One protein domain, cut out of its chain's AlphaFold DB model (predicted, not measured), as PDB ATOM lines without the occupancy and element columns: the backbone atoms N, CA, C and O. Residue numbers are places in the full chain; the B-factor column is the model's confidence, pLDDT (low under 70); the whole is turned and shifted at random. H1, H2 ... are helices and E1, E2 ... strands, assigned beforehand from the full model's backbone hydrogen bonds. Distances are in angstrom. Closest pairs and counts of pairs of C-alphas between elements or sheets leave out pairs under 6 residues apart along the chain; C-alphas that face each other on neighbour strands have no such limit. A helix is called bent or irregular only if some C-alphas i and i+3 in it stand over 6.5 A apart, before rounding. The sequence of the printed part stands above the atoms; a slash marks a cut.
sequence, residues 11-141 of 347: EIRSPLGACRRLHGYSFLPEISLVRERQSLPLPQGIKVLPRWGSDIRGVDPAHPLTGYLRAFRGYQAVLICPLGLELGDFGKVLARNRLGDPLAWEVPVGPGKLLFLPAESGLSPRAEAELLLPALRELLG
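Overview. This is residues 11 to 141 of the 347 residues of an uncharacterized protein of Candidatus Acetothermia bacterium (UniProt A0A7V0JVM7). A small antiparallel sheet of three strands, E7, E8 and E9, makes the middle; the two-stranded sheet E5 and E6 meets the beginning of E8, while hairpin E3 and E4 and the short helix H2 lie near its other end. H1 grazes the three-stranded sheet and H3 packs on H1, while hairpin E1 and E2 makes an arm well away from the other named elements. The printed part has 131 residues, with three named helices and nine named strands in the order E1, E2, E3, E4, E5, H1, E6, H2, E7, E8, E9, H3; the largest sheet has the order E7, E8, E9, and the class is mixed, helices and strands. The whole is compact, with a radius of gyration of the C-alphas of 16.3 A, and the C-alphas span 48 by 38 by 34 A.

Along the chain. The largest sheet holds E7, residues 92 to 96, 11.2 A from first to last C-alpha; E8, residues 102 to 109, 18.4 A and the longest strand by residues; and E9, residues 112 to 116, 13.6 A. E8 begins with C-alpha 102 at (204.034, 225.969, 235.796). E5, residues 47 to 53, is 17.7 A long, and E6, residues 75 to 80, is 14.3 A. E3, residues 31 to 35, is 13.0 A and E4, residues 38 to 42, is 13.2 A. E1, residues 11 to 14, is 9.6 A, with C-alpha 11 at (207.098, 195.673, 242.341), and E2, residues 17 to 22, is 14.8 A. H1, residues 66 to 70, is 6.0 A, and H2, residues 87 to 90, is 5.5 A. H3, residues 125 to 140, is 21.2 A and ends with C-alpha 140 at (215.178, 217.824, 217.175).

Arrangement. E7, E8 and E9 form a meander, each strand the antiparallel neighbour of the one before; E7 and E9 are edge strands. In the hairpin E7 and E8, at 168 degrees, N 94 and O 104 are 2.8 A apart, within hydrogen-bond range. In the hairpin E8 and E9, at 166 degrees, N 107 and O 114 are within range at 2.9 A. The closest C-alphas of E6 and E8, those of Val 78 and Leu 103, are 5.1 A apart. E5 and E6 are antiparallel neighbours at 144 degrees, with N 49 and O 78 2.9 A apart. H2 is on the three-stranded sheet at a height of 6.4 A, only just over none of its strands, with 2 of its 4 C-alphas falling on E8; the closest C-alphas of H2 and E8, those of Phe 90 and Val 107, are 6.6 A apart. The closest C-alphas of E3 and H2, those of Leu 33 and Phe 90, are 6.4 A apart. In the hairpin E3 and E4, at 158 degrees, N 40 and O 33 are 2.8 A apart. H1 is on the three-stranded sheet but only grazes it, with residues 66 to 70. H1 and H3 touch, H3 with residues 128 to 132 alone; their closest C-alphas, those of Tyr 68 and Leu 131, are 5.4 A apart. H3 is not on the sheet. It has a kink of 31 degrees near residue 132 and is neither bent nor irregular, but only just: C-alphas 131 and 134 are 6.3 A apart. In the hairpin E1 and E2, at 161 degrees, N 12 and O 20 are 2.8 A apart; both strands are apart from E3. Every O i to N i+4 pair is within hydrogen-bond range in H1, 10 of 12 are in H3, and H2 is too short for such a pair.

Size, cuts and confidence. The two C-alphas farthest apart, those of Pro 15 and Pro 61, are 52.0 A from each other. The printed part, residues 11 to 141, has no cut. The link from E5 to H1, residues 54 to 65, is long. The mean pLDDT of the printed part is 81.5; it is under 70 in residues 11 to 27 and 119 to 121.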
ATOM      1  N   GLU A  11     205.894 196.443 242.031       61.16
ATOM      2  CA  GLU A  11     207.098 195.673 242.341       61.16
ATOM      3  C   GLU A  11     207.312 194.589 241.283       61.16
ATOM      4  O   GLU A  11     206.581 193.602 241.227       61.16
ATOM      5  N   ILE A  12     208.332 194.756 240.441       60.59
ATOM      6  CA  ILE A  12     208.800 193.699 239.546       60.59
ATOM      7  C   ILE A  12     209.852 192.892 240.301       60.59
ATOM      8  O   ILE A  12     210.968 193.363 240.544       60.59
ATOM      9  N   ARG A  13     209.488 191.664 240.670       49.97
ATOM     10  CA  ARG A  13     210.407 190.683 241.251       49.97
ATOM     11  C   ARG A  13     210.890 189.749 240.150       49.97
ATOM     12  O   ARG A  13     210.092 189.043 239.544       49.97
ATOM     13  N   SER A  14     212.194 189.768 239.890       51.28
ATOM     14  CA  SER A  14     212.846 188.804 239.004       51.28
ATOM     15  C   SER A  14     213.473 187.689 239.845       51.28
ATOM     16  O   SER A  14     214.093 188.002 240.861       51.28
ATOM     17  N   PRO A  15     213.376 186.410 239.440       51.56
ATOM     18  CA  PRO A  15     213.989 185.298 240.170       51.56
ATOM     19  C   PRO A  15     215.530 185.346 240.224       51.56
ATOM     20  O   PRO A  15     216.124 184.620 241.013       51.56
ATOM     21  N   LEU A  16     216.182 186.207 239.430       50.19
ATOM     22  CA  LEU A  16     217.646 186.349 239.360       50.19
ATOM     23  C   LEU A  16     218.140 187.793 239.601       50.19
ATOM     24  O   LEU A  16     219.271 188.121 239.248       50.19
ATOM     25  N   GLY A  17     217.327 188.694 240.171       56.28
ATOM     26  CA  GLY A  17     217.736 190.098 240.313       56.28
ATOM     27  C   GLY A  17     216.949 190.942 241.317       56.28
ATOM     28  O   GLY A  17     215.961 190.507 241.901       56.28
ATOM     29  N   ALA A  18     217.422 192.182 241.501       48.22
ATOM     30  CA  ALA A  18     216.889 193.153 242.457       48.22
ATOM     31  C   ALA A  18     215.401 193.468 242.222       48.22
ATOM     32  O   ALA A  18     214.968 193.673 241.085       48.22
ATOM     33  N   CYS A  19     214.636 193.558 243.314       52.38
ATOM     34  CA  CYS A  19     213.248 194.019 243.295       52.38
ATOM     35  C   CYS A  19     213.198 195.461 242.768       52.38
ATOM     36  O   CYS A  19     213.758 196.366 243.387       52.38
ATOM     37  N   ARG A  20     212.545 195.681 241.621       57.94
ATOM     38  CA  ARG A  20     212.375 197.023 241.049       57.94
ATOM     39  C   ARG A  20     210.995 197.555 241.392       57.94
ATOM     40  O   ARG A  20     209.990 196.971 241.000       57.94
ATOM     41  N   ARG A  21     210.959 198.675 242.113       61.19
ATOM     42  CA  ARG A  21     209.743 199.394 242.502       61.19
ATOM     43  C   ARG A  21     209.466 200.494 241.481       61.19
ATOM     44  O   ARG A  21     210.121 201.529 241.505       61.19
ATOM     45  N   LEU A  22     208.522 200.265 240.575       58.03
ATOM     46  CA  LEU A  22     208.101 201.251 239.582       58.03
ATOM     47  C   LEU A  22     206.930 202.073 240.135       58.03
ATOM     48  O   LEU A  22     205.855 201.540 240.393       58.03
ATOM     49  N   HIS A  23     207.134 203.374 240.312       64.31
ATOM     50  CA  HIS A  23     206.101 204.361 240.620       64.31
ATOM     51  C   HIS A  23     205.817 205.241 239.392       64.31
ATOM     52  O   HIS A  23     206.515 205.176 238.381       64.31
ATOM     53  N   GLY A  24     204.811 206.117 239.485       58.69
ATOM     54  CA  GLY A  24     204.349 206.968 238.376       58.69
ATOM     55  C   GLY A  24     205.375 207.943 237.777       58.69
ATOM     56  O   GLY A  24     205.038 208.625 236.825       58.69
ATOM     57  N   TYR A  25     206.607 207.997 238.295       63.97
ATOM     58  CA  TYR A  25     207.704 208.832 237.781       63.97
ATOM     59  C   TYR A  25     208.995 208.041 237.540       63.97
ATOM     60  O   TYR A  25     210.029 208.642 237.277       63.97
ATOM     61  N   SER A  26     208.968 206.706 237.619       63.84
ATOM     62  CA  SER A  26     210.164 205.869 237.421       63.84
ATOM     63  C   SER A  26     210.683 205.857 235.978       63.84
ATOM     64  O   SER A  26     211.693 205.220 235.704       63.84
ATOM     65  N   PHE A  27     209.991 206.531 235.054       67.19
ATOM     66  CA  PHE A  27     210.464 206.785 233.692       67.19
ATOM     67  C   PHE A  27     211.292 208.075 233.574       67.19
ATOM     68  O   PHE A  27     211.923 208.292 232.543       67.19
ATOM     69  N   LEU A  28     211.271 208.948 234.590       74.25
ATOM     70  CA  LEU A  28     212.137 210.123 234.624       74.25
ATOM     71  C   LEU A  28     213.558 209.699 235.018       74.25
ATOM     72  O   LEU A  28     213.714 208.807 235.856       74.25
ATOM     73  N   PRO A  29     214.592 210.331 234.445       74.38
ATOM     74  CA  PRO A  29     215.967 210.005 234.783       74.38
ATOM     75  C   PRO A  29     216.290 210.432 236.221       74.38
ATOM     76  O   PRO A  29     215.864 211.493 236.679       74.38
ATOM     77  N   GLU A  30     217.076 209.611 236.919       81.31
ATOM     78  CA  GLU A  30     217.632 209.944 238.233       81.31
ATOM     79  C   GLU A  30     218.813 210.904 238.056       81.31
ATOM     80  O   GLU A  30     219.957 210.491 237.863       81.31
ATOM     81  N   ILE A  31     218.524 212.203 238.057       81.56
ATOM     82  CA  ILE A  31     219.516 213.267 237.849       81.56
ATOM     83  C   ILE A  31     219.314 214.387 238.856       81.56
ATOM     84  O   ILE A  31     218.212 214.593 239.351       81.56
ATOM     85  N   SER A  32     220.359 215.161 239.132       84.56
ATOM     86  CA  SER A  32     220.231 216.402 239.892       84.56
ATOM     87  C   SER A  32     220.533 217.579 238.982       84.56
ATOM     88  O   SER A  32     221.623 217.676 238.421       84.56
ATOM     89  N   LEU A  33     219.549 218.455 238.812       84.19
ATOM     90  CA  LEU A  33     219.722 219.709 238.095       84.19
ATOM     91  C   LEU A  33     220.353 220.694 239.071       84.19
ATOM     92  O   LEU A  33     219.808 220.932 240.147       84.19
ATOM     93  N   VAL A  34     221.507 221.245 238.716       82.50
ATOM     94  CA  VAL A  34     222.260 222.148 239.590       82.50
ATOM     95  C   VAL A  34     222.323 223.519 238.942       82.50
ATOM     96  O   VAL A  34     222.755 223.646 237.797       82.50
ATOM     97  N   ARG A  35     221.928 224.548 239.692       78.50
ATOM     98  CA  ARG A  35     222.158 225.946 239.326       78.50
ATOM     99  C   ARG A  35     222.641 226.710 240.547       78.50
ATOM    100  O   ARG A  35     222.003 226.698 241.596       78.50
ATOM    101  N   GLU A  36     223.787 227.367 240.398       81.00
ATOM    102  CA  GLU A  36     224.469 228.093 241.474       81.00
ATOM    103  C   GLU A  36     224.639 227.244 242.751       81.00
ATOM    104  O   GLU A  36     225.472 226.341 242.779       81.00
ATOM    105  N   ARG A  37     223.866 227.534 243.809       78.25
ATOM    106  CA  ARG A  37     223.903 226.853 245.117       78.25
ATOM    107  C   ARG A  37     222.670 225.988 245.390       78.25
ATOM    108  O   ARG A  37     222.488 225.533 246.516       78.25
ATOM    109  N   GLN A  38     221.811 225.793 244.395       83.50
ATOM    110  CA  GLN A  38     220.576 225.032 244.528       83.50
ATOM    111  C   GLN A  38     220.634 223.772 243.663       83.50
ATOM    112  O   GLN A  38     221.148 223.779 242.542       83.50
ATOM    113  N   SER A  39     220.090 222.680 244.196       85.75
ATOM    114  CA  SER A  39     219.997 221.395 243.509       85.75
ATOM    115  C   SER A  39     218.554 220.911 243.501       85.75
ATOM    116  O   SER A  39     217.944 220.770 244.563       85.75
ATOM    117  N   LEU A  40     218.035 220.601 242.318       86.12
ATOM    118  CA  LEU A  40     216.723 220.007 242.119       86.12
ATOM    119  C   LEU A  40     216.900 218.542 241.683       86.12
ATOM    120  O   LEU A  40     217.204 218.284 240.516       86.12
ATOM    121  N   PRO A  41     216.750 217.561 242.595       86.00
ATOM    122  CA  PRO A  41     216.809 216.149 242.227       86.00
ATOM    123  C   PRO A  41     215.559 215.748 241.433       86.00
ATOM    124  O   PRO A  41     214.447 216.107 241.802       86.00
ATOM    125  N   LEU A  42     215.713 214.973 240.367       81.38
ATOM    126  CA  LEU A  42     214.634 214.302 239.652       81.38
ATOM    127  C   LEU A  42     214.687 212.796 239.937       81.38
ATOM    128  O   LEU A  42     215.780 212.234 239.999       81.38
ATOM    129  N   PRO A  43     213.527 212.127 240.063       75.25
ATOM    130  CA  PRO A  43     212.173 212.692 240.041       75.25
ATOM    131  C   PRO A  43     211.720 213.336 241.368       75.25
ATOM    132  O   PRO A  43     210.649 213.934 241.407       75.25
ATOM    133  N   GLN A  44     212.478 213.216 242.465       81.12
ATOM    134  CA  GLN A  44     211.966 213.491 243.823       81.12
ATOM    135  C   GLN A  44     211.639 214.972 244.097       81.12
ATOM    136  O   GLN A  44     210.806 215.277 244.950       81.12
ATOM    137  N   GLY A  45     212.288 215.890 243.389       82.25
ATOM    138  CA  GLY A  45     212.156 217.338 243.529       82.25
ATOM    139  C   GLY A  45     210.976 217.945 242.772       82.25
ATOM    140  O   GLY A  45     210.737 219.143 242.905       82.25
ATOM    141  N   ILE A  46     210.214 217.143 242.021       86.44
ATOM    142  CA  ILE A  46     209.018 217.596 241.300       86.44
ATOM    143  C   ILE A  46     207.814 216.764 241.726       86.44
ATOM    144  O   ILE A  46     207.897 215.549 241.898       86.44
ATOM    145  N   LYS A  47     206.660 217.420 241.864       84.75
ATOM    146  CA  LYS A  47     205.363 216.746 241.960       84.75
ATOM    147  C   LYS A  47     204.397 217.315 240.933       84.75
ATOM    148  O   LYS A  47     204.296 218.529 240.774       84.75
ATOM    149  N   VAL A  48     203.653 216.426 240.286       85.25
ATOM    150  CA  VAL A  48     202.460 216.783 239.519       85.25
ATOM    151  C   VAL A  48     201.286 216.786 240.494       85.25
ATOM    152  O   VAL A  48     200.982 215.753 241.094       85.25
ATOM    153  N   LEU A  49     200.656 217.943 240.692       84.94
ATOM    154  CA  LEU A  49     199.456 218.060 241.518       84.94
ATOM    155  C   LEU A  49     198.207 218.182 240.646       84.94
ATOM    156  O   LEU A  49     198.227 218.953 239.685       84.94
ATOM    157  N   PRO A  50     197.110 217.486 240.997       84.62
ATOM    158  CA  PRO A  50     195.843 217.647 240.302       84.62
ATOM    159  C   PRO A  50     195.295 219.057 240.546       84.62
ATOM    160  O   PRO A  50     195.107 219.482 241.689       84.62
ATOM    161  N   ARG A  51     195.055 219.797 239.464       85.38
ATOM    162  CA  ARG A  51     194.459 221.136 239.486       85.38
ATOM    163  C   ARG A  51     193.779 221.404 238.153       85.38
ATOM    164  O   ARG A  51     194.430 221.347 237.118       85.38
ATOM    165  N   TRP A  52     192.497 221.742 238.195       86.75
ATOM    166  CA  TRP A  52     191.705 222.028 237.003       86.75
ATOM    167  C   TRP A  52     191.587 223.529 236.763       86.75
ATOM    168  O   TRP A  52     191.379 224.292 237.707       86.75
ATOM    169  N   GLY A  53     191.704 223.949 235.509       86.62
ATOM    170  CA  GLY A  53     191.526 225.345 235.111       86.62
ATOM    171  C   GLY A  53     191.556 225.522 233.598       86.62
ATOM    172  O   GLY A  53     191.818 224.576 232.861       86.62
ATOM    173  N   SER A  54     191.269 226.736 233.138       86.00
ATOM    174  CA  SER A  54     191.256 227.128 231.714       86.00
ATOM    175  C   SER A  54     192.090 228.378 231.426       86.00
ATOM    176  O   SER A  54     192.133 228.892 230.312       86.00
ATOM    177  N   ASP A  55     192.795 228.864 232.437       88.12
ATOM    178  CA  ASP A  55     193.517 230.127 232.485       88.12
ATOM    179  C   ASP A  55     195.005 229.965 232.141       88.12
ATOM    180  O   ASP A  55     195.878 230.361 232.911       88.12
ATOM    181  N   ILE A  56     195.301 229.400 230.969       87.38
ATOM    182  CA  ILE A  56     196.677 229.232 230.475       87.38
ATOM    183  C   ILE A  56     197.240 230.592 230.028       87.38
ATOM    184  O   ILE A  56     196.636 231.311 229.233       87.38
ATOM    185  N   ARG A  57     198.408 230.964 230.552       88.12
ATOM    186  CA  ARG A  57     199.100 232.242 230.331       88.12
ATOM    187  C   ARG A  57     200.599 232.037 230.139       88.12
ATOM    188  O   ARG A  57     201.145 230.978 230.436       88.12
ATOM    189  N   GLY A  58     201.275 233.086 229.669       82.81
ATOM    190  CA  GLY A  58     202.737 233.106 229.578       82.81
ATOM    191  C   GLY A  58     203.305 232.114 228.564       82.81
ATOM    192  O   GLY A  58     204.436 231.676 228.736       82.81
ATOM    193  N   VAL A  59     202.520 231.750 227.541       86.88
ATOM    194  CA  VAL A  59     203.002 230.913 226.442       86.88
ATOM    195  C   VAL A  59     203.994 231.717 225.616       86.88
ATOM    196  O   VAL A  59     203.608 232.706 224.986       86.88
ATOM    197  N   ASP A  60     205.254 231.291 225.622       85.00
ATOM    198  CA  ASP A  60     206.305 231.899 224.809       85.00
ATOM    199  C   ASP A  60     205.909 231.831 223.324       85.00
ATOM    200  O   ASP A  60     205.639 230.737 222.838       85.00
ATOM    201  N   PRO A  61     205.815 232.949 222.585       84.31
ATOM    202  CA  PRO A  61     205.433 232.933 221.176       84.31
ATOM    203  C   PRO A  61     206.500 232.348 220.239       84.31
ATOM    204  O   PRO A  61     206.144 231.965 219.130       84.31
ATOM    205  N   ALA A  62     207.767 232.295 220.656       85.44
ATOM    206  CA  ALA A  62     208.888 231.850 219.826       85.44
ATOM    207  C   ALA A  62     209.243 230.366 220.026       85.44
ATOM    208  O   ALA A  62     210.241 229.892 219.490       85.44
ATOM    209  N   HIS A  63     208.478 229.633 220.837       89.88
ATOM    210  CA  HIS A  63     208.757 228.233 221.124       89.88
ATOM    211  C   HIS A  63     208.090 227.306 220.087       89.88
ATOM    212  O   HIS A  63     206.922 227.506 219.764       89.88
ATOM    213  N   PRO A  64     208.731 226.218 219.624       90.81
ATOM    214  CA  PRO A  64     208.101 225.314 218.649       90.81
ATOM    215  C   PRO A  64     206.757 224.728 219.128       90.81
ATOM    216  O   PRO A  64     205.816 224.540 218.363       90.81
ATOM    217  N   LEU A  65     206.617 224.498 220.441       91.12
ATOM    218  CA  LEU A  65     205.394 223.954 221.065       91.12
ATOM    219  C   LEU A  65     204.277 224.985 221.308       91.12
ATOM    220  O   LEU A  65     203.254 224.647 221.903       91.12
ATOM    221  N   THR A  66     204.425 226.237 220.875       90.56
ATOM    222  CA  THR A  66     203.420 227.289 221.107       90.56
ATOM    223  C   THR A  66     202.067 226.944 220.503       90.56
ATOM    224  O   THR A  66     201.041 227.154 221.152       90.56
ATOM    225  N   GLY A  67     202.052 226.397 219.282       88.00
ATOM    226  CA  GLY A  67     200.819 225.971 218.615       88.00
ATOM    227  C   GLY A  67     200.079 224.903 219.419       88.00
ATOM    228  O   GLY A  67     198.880 225.030 219.659       88.00
ATOM    229  N   TYR A  68     200.823 223.917 219.927       88.69
ATOM    230  CA  TYR A  68     200.296 222.881 220.809       88.69
ATOM    231  C   TYR A  68     199.728 223.473 222.104       88.69
ATOM    232  O   TYR A  68     198.561 223.257 222.410       88.69
ATOM    233  N   LEU A  69     200.497 224.290 222.835       89.06
ATOM    234  CA  LEU A  69     200.081 224.848 224.131       89.06
ATOM    235  C   LEU A  69     198.878 225.798 224.028       89.06
ATOM    236  O   LEU A  69     198.056 225.844 224.940       89.06
ATOM    237  N   ARG A  70     198.743 226.540 222.921       87.38
ATOM    238  CA  ARG A  70     197.590 227.427 222.677       87.38
ATOM    239  C   ARG A  70     196.309 226.679 222.323       87.38
ATOM    240  O   ARG A  70     195.230 227.234 222.499       87.38
ATOM    241  N   ALA A  71     196.410 225.450 221.820       85.88
ATOM    242  CA  ALA A  71     195.241 224.658 221.453       85.88
ATOM    243  C   ALA A  71     194.504 224.072 222.676       85.88
ATOM    244  O   ALA A  71     193.363 223.624 222.548       85.88
ATOM    245  N   PHE A  72     195.116 224.109 223.864       82.44
ATOM    246  CA  PHE A  72     194.505 223.637 225.105       82.44
ATOM    247  C   PHE A  72     193.439 224.608 225.606       82.44
ATOM    248  O   PHE A  72     193.687 225.794 225.814       82.44
ATOM    249  N   ARG A  73     192.248 224.070 225.882       75.75
ATOM    250  CA  ARG A  73     191.146 224.819 226.512       75.75
ATOM    251  C   ARG A  73     191.156 224.745 228.037       75.75
ATOM    252  O   ARG A  73     190.410 225.468 228.691       75.75
ATOM    253  N   GLY A  74     191.986 223.873 228.596       81.44
ATOM    254  CA  GLY A  74     192.164 223.732 230.026       81.44
ATOM    255  C   GLY A  74     193.297 222.795 230.390       81.44
ATOM    256  O   GLY A  74     193.932 222.202 229.527       81.44
ATOM    257  N   TYR A  75     193.563 222.703 231.682       85.44
ATOM    258  CA  TYR A  75     194.577 221.845 232.270       85.44
ATOM    259  C   TYR A  75     193.972 221.094 233.456       85.44
ATOM    260  O   TYR A  75     192.981 221.534 234.037       85.44
ATOM    261  N   GLN A  76     194.562 219.949 233.799       84.88
ATOM    262  CA  GLN A  76     194.126 219.100 234.918       84.88
ATOM    263  C   GLN A  76     195.218 218.880 235.962       84.88
ATOM    264  O   GLN A  76     194.978 218.279 237.011       84.88
ATOM    265  N   ALA A  77     196.421 219.379 235.689       86.88
ATOM    266  CA  ALA A  77     197.531 219.300 236.606       86.88
ATOM    267  C   ALA A  77     198.484 220.485 236.456       86.88
ATOM    268  O   ALA A  77     198.560 221.109 235.399       86.88
ATOM    269  N   VAL A  78     199.220 220.751 237.531       88.62
ATOM    270  CA  VAL A  78     200.317 221.723 237.601       88.62
ATOM    271  C   VAL A  78     201.581 221.034 238.109       88.62
ATOM    272  O   VAL A  78     201.508 220.049 238.852       88.62
ATOM    273  N   LEU A  79     202.741 221.561 237.729       89.25
ATOM    274  CA  LEU A  79     204.033 221.143 238.263       89.25
ATOM    275  C   LEU A  79     204.393 222.018 239.458       89.25
ATOM    276  O   LEU A  79     204.363 223.243 239.369       89.25
ATOM    277  N   ILE A  80     204.788 221.386 240.558       88.56
ATOM    278  CA  ILE A  80     205.321 222.082 241.727       88.56
ATOM    279  C   ILE A  80     206.680 221.514 242.122       88.56
ATOM    280  O   ILE A  80     206.944 220.318 241.965       88.56
ATOM    281  N   CYS A  81     207.516 222.367 242.708       87.62
ATOM    282  CA  CYS A  81     208.698 221.942 243.439       87.62
ATOM    283  C   CYS A  81     208.380 221.929 244.944       87.62
ATOM    284  O   CYS A  81     208.212 222.996 245.535       87.62
ATOM    285  N   PRO A  82     208.315 220.759 245.609       82.88
ATOM    286  CA  PRO A  82     208.062 220.694 247.052       82.88
ATOM    287  C   PRO A  82     209.151 221.365 247.896       82.88
ATOM    288  O   PRO A  82     208.909 221.684 249.053       82.88
ATOM    289  N   LEU A  83     210.343 221.559 247.323       82.00
ATOM    290  CA  LEU A  83     211.478 222.223 247.965       82.00
ATOM    291  C   LEU A  83     211.358 223.759 247.931       82.00
ATOM    292  O   LEU A  83     212.250 224.440 248.425       82.00
ATOM    293  N   GLY A  84     210.282 224.304 247.346       81.31
ATOM    294  CA  GLY A  84     210.044 225.747 247.251       81.31
ATOM    295  C   GLY A  84     210.942 226.465 246.242       81.31
ATOM    296  O   GLY A  84     211.038 227.686 246.284       81.31
ATOM    297  N   LEU A  85     211.609 225.718 245.360       85.62
ATOM    298  CA  LEU A  85     212.465 226.275 244.316       85.62
ATOM    299  C   LEU A  85     211.633 226.687 243.095       85.62
ATOM    300  O   LEU A  85     210.684 225.994 242.715       85.62
ATOM    301  N   GLU A  86     212.023 227.775 242.438       87.94
ATOM    302  CA  GLU A  86     211.404 228.207 241.188       87.94
ATOM    303  C   GLU A  86     211.862 227.298 240.041       87.94
ATOM    304  O   GLU A  86     213.040 227.243 239.690       87.94
ATOM    305  N   LEU A  87     210.930 226.589 239.393       88.19
ATOM    306  CA  LEU A  87     211.270 225.702 238.265       88.19
ATOM    307  C   LEU A  87     211.904 226.464 237.087       88.19
ATOM    308  O   LEU A  87     212.676 225.888 236.319       88.19
ATOM    309  N   GLY A  88     211.620 227.766 236.967       86.50
ATOM    310  CA  GLY A  88     212.260 228.659 235.994       86.50
ATOM    311  C   GLY A  88     213.772 228.815 236.185       86.50
ATOM    312  O   GLY A  88     214.474 229.173 235.241       86.50
ATOM    313  N   ASP A  89     214.297 228.501 237.372       88.38
ATOM    314  CA  ASP A  89     215.736 228.522 237.610       88.38
ATOM    315  C   ASP A  89     216.413 227.300 236.984       88.38
ATOM    316  O   ASP A  89     217.531 227.390 236.495       88.38
ATOM    317  N   PHE A  90     215.738 226.160 236.888       88.00
ATOM    318  CA  PHE A  90     216.347 224.928 236.372       88.00
ATOM    319  C   PHE A  90     216.023 224.658 234.898       88.00
ATOM    320  O   PHE A  90     216.586 223.742 234.305       88.00
ATOM    321  N   GLY A  91     215.138 225.449 234.292       88.81
ATOM    322  CA  GLY A  91     214.704 225.280 232.909       88.81
ATOM    323  C   GLY A  91     213.751 226.384 232.455       88.81
ATOM    324  O   GLY A  91     213.465 227.329 233.185       88.81
ATOM    325  N   LYS A  92     213.222 226.266 231.243       91.62
ATOM    326  CA  LYS A  92     212.317 227.252 230.653       91.62
ATOM    327  C   LYS A  92     210.865 226.866 230.919       91.62
ATOM    328  O   LYS A  92     210.372 225.858 230.420       91.62
ATOM    329  N   VAL A  93     210.153 227.672 231.703       93.06
ATOM    330  CA  VAL A  93     208.703 227.498 231.892       93.06
ATOM    331  C   VAL A  93     207.987 227.987 230.636       93.06
ATOM    332  O   VAL A  93     208.075 229.162 230.292       93.06
ATOM    333  N   LEU A  94     207.294 227.076 229.956       92.56
ATOM    334  CA  LEU A  94     206.653 227.321 228.663       92.56
ATOM    335  C   LEU A  94     205.209 227.811 228.795       92.56
ATOM    336  O   LEU A  94     204.705 228.441 227.875       92.56
ATOM    337  N   ALA A  95     204.531 227.500 229.902       91.88
ATOM    338  CA  ALA A  95     203.176 227.967 230.191       91.88
ATOM    339  C   ALA A  95     202.923 227.983 231.702       91.88
ATOM    340  O   ALA A  95     203.459 227.146 232.434       91.88
ATOM    341  N   ARG A  96     202.079 228.910 232.163       92.81
ATOM    342  CA  ARG A  96     201.649 229.059 233.563       92.81
ATOM    343  C   ARG A  96     200.136 229.235 233.661       92.81
ATOM    344  O   ARG A  96     199.508 229.629 232.683       92.81
ATOM    345  N   ASN A  97     199.547 229.002 234.828       91.25
ATOM    346  CA  ASN A  97     198.171 229.432 235.105       91.25
ATOM    347  C   ASN A  97     198.115 230.885 235.638       91.25
ATOM    348  O   ASN A  97     199.146 231.552 235.764       91.25
ATOM    349  N   ARG A  98     196.928 231.399 235.996       90.25
ATOM    350  CA  ARG A  98     196.757 232.736 236.609       90.25
ATOM    351  C   ARG A  98     197.469 232.878 237.954       90.25
ATOM    352  O   ARG A  98     197.842 233.992 238.308       90.25
ATOM    353  N   LEU A  99     197.625 231.784 238.698       88.12
ATOM    354  CA  LEU A  99     198.327 231.758 239.985       88.12
ATOM    355  C   LEU A  99     199.854 231.709 239.823       88.12
ATOM    356  O   LEU A  99     200.568 231.825 240.812       88.12
ATOM    357  N   GLY A 100     200.351 231.579 238.590       87.38
ATOM    358  CA  GLY A 100     201.775 231.518 238.284       87.38
ATOM    359  C   GLY A 100     202.371 230.110 238.314       87.38
ATOM    360  O   GLY A 100     203.566 229.986 238.034       87.38
ATOM    361  N   ASP A 101     201.568 229.071 238.581       90.50
ATOM    362  CA  ASP A 101     202.032 227.681 238.620       90.50
ATOM    363  C   ASP A 101     202.449 227.213 237.216       90.50
ATOM    364  O   ASP A 101     201.682 227.411 236.264       90.50
ATOM    365  N   PRO A 102     203.608 226.551 237.065       92.06
ATOM    366  CA  PRO A 102     204.034 225.969 235.796       92.06
ATOM    367  C   PRO A 102     203.100 224.851 235.305       92.06
ATOM    368  O   PRO A 102     202.826 223.880 236.011       92.06
ATOM    369  N   LEU A 103     202.646 224.977 234.058       91.00
ATOM    370  CA  LEU A 103     201.838 223.983 233.339       91.00
ATOM    371  C   LEU A 103     202.664 223.191 232.325       91.00
ATOM    372  O   LEU A 103     202.401 222.015 232.089       91.00
ATOM    373  N   ALA A 104     203.654 223.848 231.727       91.31
ATOM    374  CA  ALA A 104     204.589 223.242 230.798       91.31
ATOM    375  C   ALA A 104     206.002 223.736 231.098       91.31
ATOM    376  O   ALA A 104     206.201 224.914 231.410       91.31
ATOM    377  N   TRP A 105     206.977 222.840 231.019       92.69
ATOM    378  CA  TRP A 105     208.346 223.122 231.435       92.69
ATOM    379  C   TRP A 105     209.341 222.333 230.590       92.69
ATOM    380  O   TRP A 105     209.224 221.117 230.450       92.69
ATOM    381  N   GLU A 106     210.309 223.040 230.021       91.88
ATOM    382  CA  GLU A 106     211.454 222.475 229.319       91.88
ATOM    383  C   GLU A 106     212.668 222.498 230.240       91.88
ATOM    384  O   GLU A 106     213.038 223.554 230.754       91.88
ATOM    385  N   VAL A 107     213.329 221.357 230.399       90.69
ATOM    386  CA  VAL A 107     214.543 221.250 231.205       90.69
ATOM    387  C   VAL A 107     215.677 220.593 230.417       90.69
ATOM    388  O   VAL A 107     215.481 219.510 229.862       90.69
ATOM    389  N   PRO A 108     216.867 221.214 230.344       85.12
ATOM    390  CA  PRO A 108     218.026 220.595 229.714       85.12
ATOM    391  C   PRO A 108     218.547 219.433 230.569       85.12
ATOM    392  O   PRO A 108     218.725 219.563 231.779       85.12
ATOM    393  N   VAL A 109     218.809 218.291 229.935       83.12
ATOM    394  CA  VAL A 109     219.322 217.077 230.584       83.12
ATOM    395  C   VAL A 109     220.441 216.486 229.734       83.12
ATOM    396  O   VAL A 109     220.196 215.832 228.719       83.12
ATOM    397  N   GLY A 110     221.686 216.709 230.163       79.44
ATOM    398  CA  GLY A 110     222.870 216.286 229.413       79.44
ATOM    399  C   GLY A 110     222.880 216.895 228.001       79.44
ATOM    400  O   GLY A 110     222.727 218.110 227.887       79.44
ATOM    401  N   PRO A 111     223.039 216.092 226.930       73.94
ATOM    402  CA  PRO A 111     222.953 216.578 225.549       73.94
ATOM    403  C   PRO A 111     221.509 216.786 225.052       73.94
ATOM    404  O   PRO A 111     221.316 217.271 223.942       73.94
ATOM    405  N   GLY A 112     220.501 216.382 225.831       82.75
ATOM    406  CA  GLY A 112     219.092 216.427 225.449       82.75
ATOM    407  C   GLY A 112     218.257 217.347 226.335       82.75
ATOM    408  O   GLY A 112     218.767 218.188 227.078       82.75
ATOM    409  N   LYS A 113     216.936 217.178 226.254       87.12
ATOM    410  CA  LYS A 113     215.952 217.951 227.021       87.12
ATOM    411  C   LYS A 113     214.793 217.054 227.452       87.12
ATOM    412  O   LYS A 113     214.436 216.125 226.731       87.12
ATOM    413  N   LEU A 114     214.183 217.353 228.596       88.25
ATOM    414  CA  LEU A 114     212.878 216.810 228.978       88.25
ATOM    415  C   LEU A 114     211.820 217.899 228.834       88.25
ATOM    416  O   LEU A 114     212.021 219.038 229.256       88.25
ATOM    417  N   LEU A 115     210.683 217.524 228.258       89.19
ATOM    418  CA  LEU A 115     209.537 218.399 228.058       89.19
ATOM    419  C   LEU A 115     208.369 217.871 228.878       89.19
ATOM    420  O   LEU A 115     207.863 216.778 228.632       89.19
ATOM    421  N   PHE A 116     207.934 218.665 229.846       89.12
ATOM    422  CA  PHE A 116     206.696 218.428 230.564       89.12
ATOM    423  C   PHE A 116     205.591 219.205 229.867       89.12
ATOM    424  O   PHE A 116     205.645 220.434 229.793       89.12
ATOM    425  N   LEU A 117     204.605 218.478 229.351       87.50
ATOM    426  CA  LEU A 117     203.467 219.028 228.630       87.50
ATOM    427  C   LEU A 117     202.158 218.593 229.299       87.50
ATOM    428  O   LEU A 117     202.104 217.501 229.875       87.50
ATOM    429  N   PRO A 118     201.091 219.406 229.228       83.00
ATOM    430  CA  PRO A 118     199.790 219.002 229.736       83.00
ATOM    431  C   PRO A 118     199.236 217.830 228.905       83.00
ATOM    432  O   PRO A 118     199.402 217.797 227.687       83.00
ATOM    433  N   ALA A 119     198.596 216.866 229.572       69.50
ATOM    434  CA  ALA A 119     198.221 215.577 228.977       69.50
ATOM    435  C   ALA A 119     196.825 215.541 228.324       69.50
ATOM    436  O   ALA A 119     196.554 214.636 227.544       69.50
ATOM    437  N   GLU A 120     195.929 216.484 228.640       68.88
ATOM    438  CA  GLU A 120     194.569 216.509 228.081       68.88
ATOM    439  C   GLU A 120     194.262 217.853 227.419       68.88
ATOM    440  O   GLU A 120     193.961 218.841 228.088       68.88
ATOM    441  N   SER A 121     194.354 217.876 226.088       65.12
ATOM    442  CA  SER A 121     194.090 219.047 225.238       65.12
ATOM    443  C   SER A 121     192.612 219.238 224.904       65.12
ATOM    444  O   SER A 121     192.191 220.336 224.537       65.12
ATOM    445  N   GLY A 122     191.823 218.164 225.021       72.19
ATOM    446  CA  GLY A 122     190.481 218.075 224.443       72.19
ATOM    447  C   GLY A 122     190.486 217.918 222.915       72.19
ATOM    448  O   GLY A 122     189.421 217.972 222.302       72.19
ATOM    449  N   LEU A 123     191.658 217.737 222.296       78.81
ATOM    450  CA  LEU A 123     191.807 217.472 220.866       78.81
ATOM    451  C   LEU A 123     191.659 215.976 220.568       78.81
ATOM    452  O   LEU A 123     191.841 215.120 221.433       78.81
ATOM    453  N   SER A 124     191.350 215.654 219.310       83.56
ATOM    454  CA  SER A 124     191.494 214.279 218.836       83.56
ATOM    455  C   SER A 124     192.985 213.914 218.756       83.56
ATOM    456  O   SER A 124     193.799 214.790 218.452       83.56
ATOM    457  N   PRO A 125     193.364 212.632 218.928       81.56
ATOM    458  CA  PRO A 125     194.764 212.208 218.824       81.56
ATOM    459  C   PRO A 125     195.443 212.626 217.510       81.56
ATOM    460  O   PRO A 125     196.636 212.905 217.481       81.56
ATOM    461  N   ARG A 126     194.674 212.705 216.416       81.69
ATOM    462  CA  ARG A 126     195.167 213.170 215.116       81.69
ATOM    463  C   ARG A 126     195.487 214.665 215.121       81.69
ATOM    464  O   ARG A 126     196.570 215.039 214.694       81.69
ATOM    465  N   ALA A 127     194.571 215.498 215.613       84.06
ATOM    466  CA  ALA A 127     194.794 216.942 215.702       84.06
ATOM    467  C   ALA A 127     195.947 217.274 216.665       84.06
ATOM    468  O   ALA A 127     196.713 218.203 216.434       84.06
ATOM    469  N   GLU A 128     196.102 216.479 217.724       84.81
ATOM    470  CA  GLU A 128     197.236 216.575 218.637       84.81
ATOM    471  C   GLU A 128     198.566 216.244 217.939       84.81
ATOM    472  O   GLU A 128     199.530 217.003 218.048       84.81
ATOM    473  N   ALA A 129     198.608 215.160 217.156       83.75
ATOM    474  CA  ALA A 129     199.785 214.773 216.379       83.75
ATOM    475  C   ALA A 129     200.158 215.807 215.301       83.75
ATOM    476  O   ALA A 129     201.340 216.094 215.118       83.75
ATOM    477  N   GLU A 130     199.169 216.402 214.627       86.69
ATOM    478  CA  GLU A 130     199.375 217.459 213.624       86.69
ATOM    479  C   GLU A 130     200.024 218.722 214.223       86.69
ATOM    480  O   GLU A 130     200.744 219.425 213.519       86.69
ATOM    481  N   LEU A 131     199.835 218.982 215.524       87.81
ATOM    482  CA  LEU A 131     200.485 220.087 216.239       87.81
ATOM    483  C   LEU A 131     201.839 219.695 216.850       87.81
ATOM    484  O   LEU A 131     202.760 220.510 216.871       87.81
ATOM    485  N   LEU A 132     201.974 218.464 217.354       87.19
ATOM    486  CA  LEU A 132     203.198 217.998 218.013       87.19
ATOM    487  C   LEU A 132     204.317 217.651 217.029       87.19
ATOM    488  O   LEU A 132     205.464 218.005 217.281       87.19
ATOM    489  N   LEU A 133     204.020 216.962 215.923       85.38
ATOM    490  CA  LEU A 133     205.059 216.469 215.010       85.38
ATOM    491  C   LEU A 133     205.897 217.596 214.379       85.38
ATOM    492  O   LEU A 133     207.122 217.476 214.403       85.38
ATOM    493  N   PRO A 134     205.313 218.704 213.876       85.69
ATOM    494  CA  PRO A 134     206.102 219.827 213.370       85.69
ATOM    495  C   PRO A 134     206.962 220.477 214.458       85.69
ATOM    496  O   PRO A 134     208.134 220.760 214.228       85.69
ATOM    497  N   ALA A 135     206.412 220.642 215.664       88.31
ATOM    498  CA  ALA A 135     207.147 221.213 216.788       88.31
ATOM    499  C   ALA A 135     208.332 220.329 217.217       88.31
ATOM    500  O   ALA A 135     209.408 220.833 217.528       88.31
ATOM    501  N   LEU A 136     208.154 219.003 217.215       86.31
ATOM    502  CA  LEU A 136     209.219 218.050 217.530       86.31
ATOM    503  C   LEU A 136     210.309 218.022 216.452       86.31
ATOM    504  O   LEU A 136     211.478 217.916 216.809       86.31
ATOM    505  N   ARG A 137     209.958 218.159 215.165       81.94
ATOM    506  CA  ARG A 137     210.938 218.292 214.067       81.94
ATOM    507  C   ARG A 137     211.882 219.461 214.304       81.94
ATOM    508  O   ARG A 137     213.098 219.289 214.283       81.94
ATOM    509  N   GLU A 138     211.306 220.624 214.589       86.62
ATOM    510  CA  GLU A 138     212.062 221.846 214.849       86.62
ATOM    511  C   GLU A 138     212.947 221.705 216.096       86.62
ATOM    512  O   GLU A 138     214.122 222.061 216.066       86.62
ATOM    513  N   LEU A 139     212.425 221.106 217.173       86.44
ATOM    514  CA  LEU A 139     213.188 220.880 218.406       86.44
ATOM    515  C   LEU A 139     214.338 219.881 218.248       86.44
ATOM    516  O   LEU A 139     215.359 220.026 218.921       86.44
ATOM    517  N   LEU A 140     214.169 218.858 217.408       81.62
ATOM    518  CA  LEU A 140     215.178 217.824 217.175       81.62
ATOM    519  C   LEU A 140     216.194 218.218 216.097       81.62
ATOM    520  O   LEU A 140     217.192 217.517 215.939       81.62
ATOM    521  N   GLY A 141     215.953 219.300 215.347       76.56
ATOM    522  CA  GLY A 141     216.750 219.636 214.163       76.56
ATOM    523  C   GLY A 141     216.733 218.520 213.114       76.56
ATOM    524  O   GLY A 141     217.668 218.396 212.329       76.56
TER     525      GLY A 141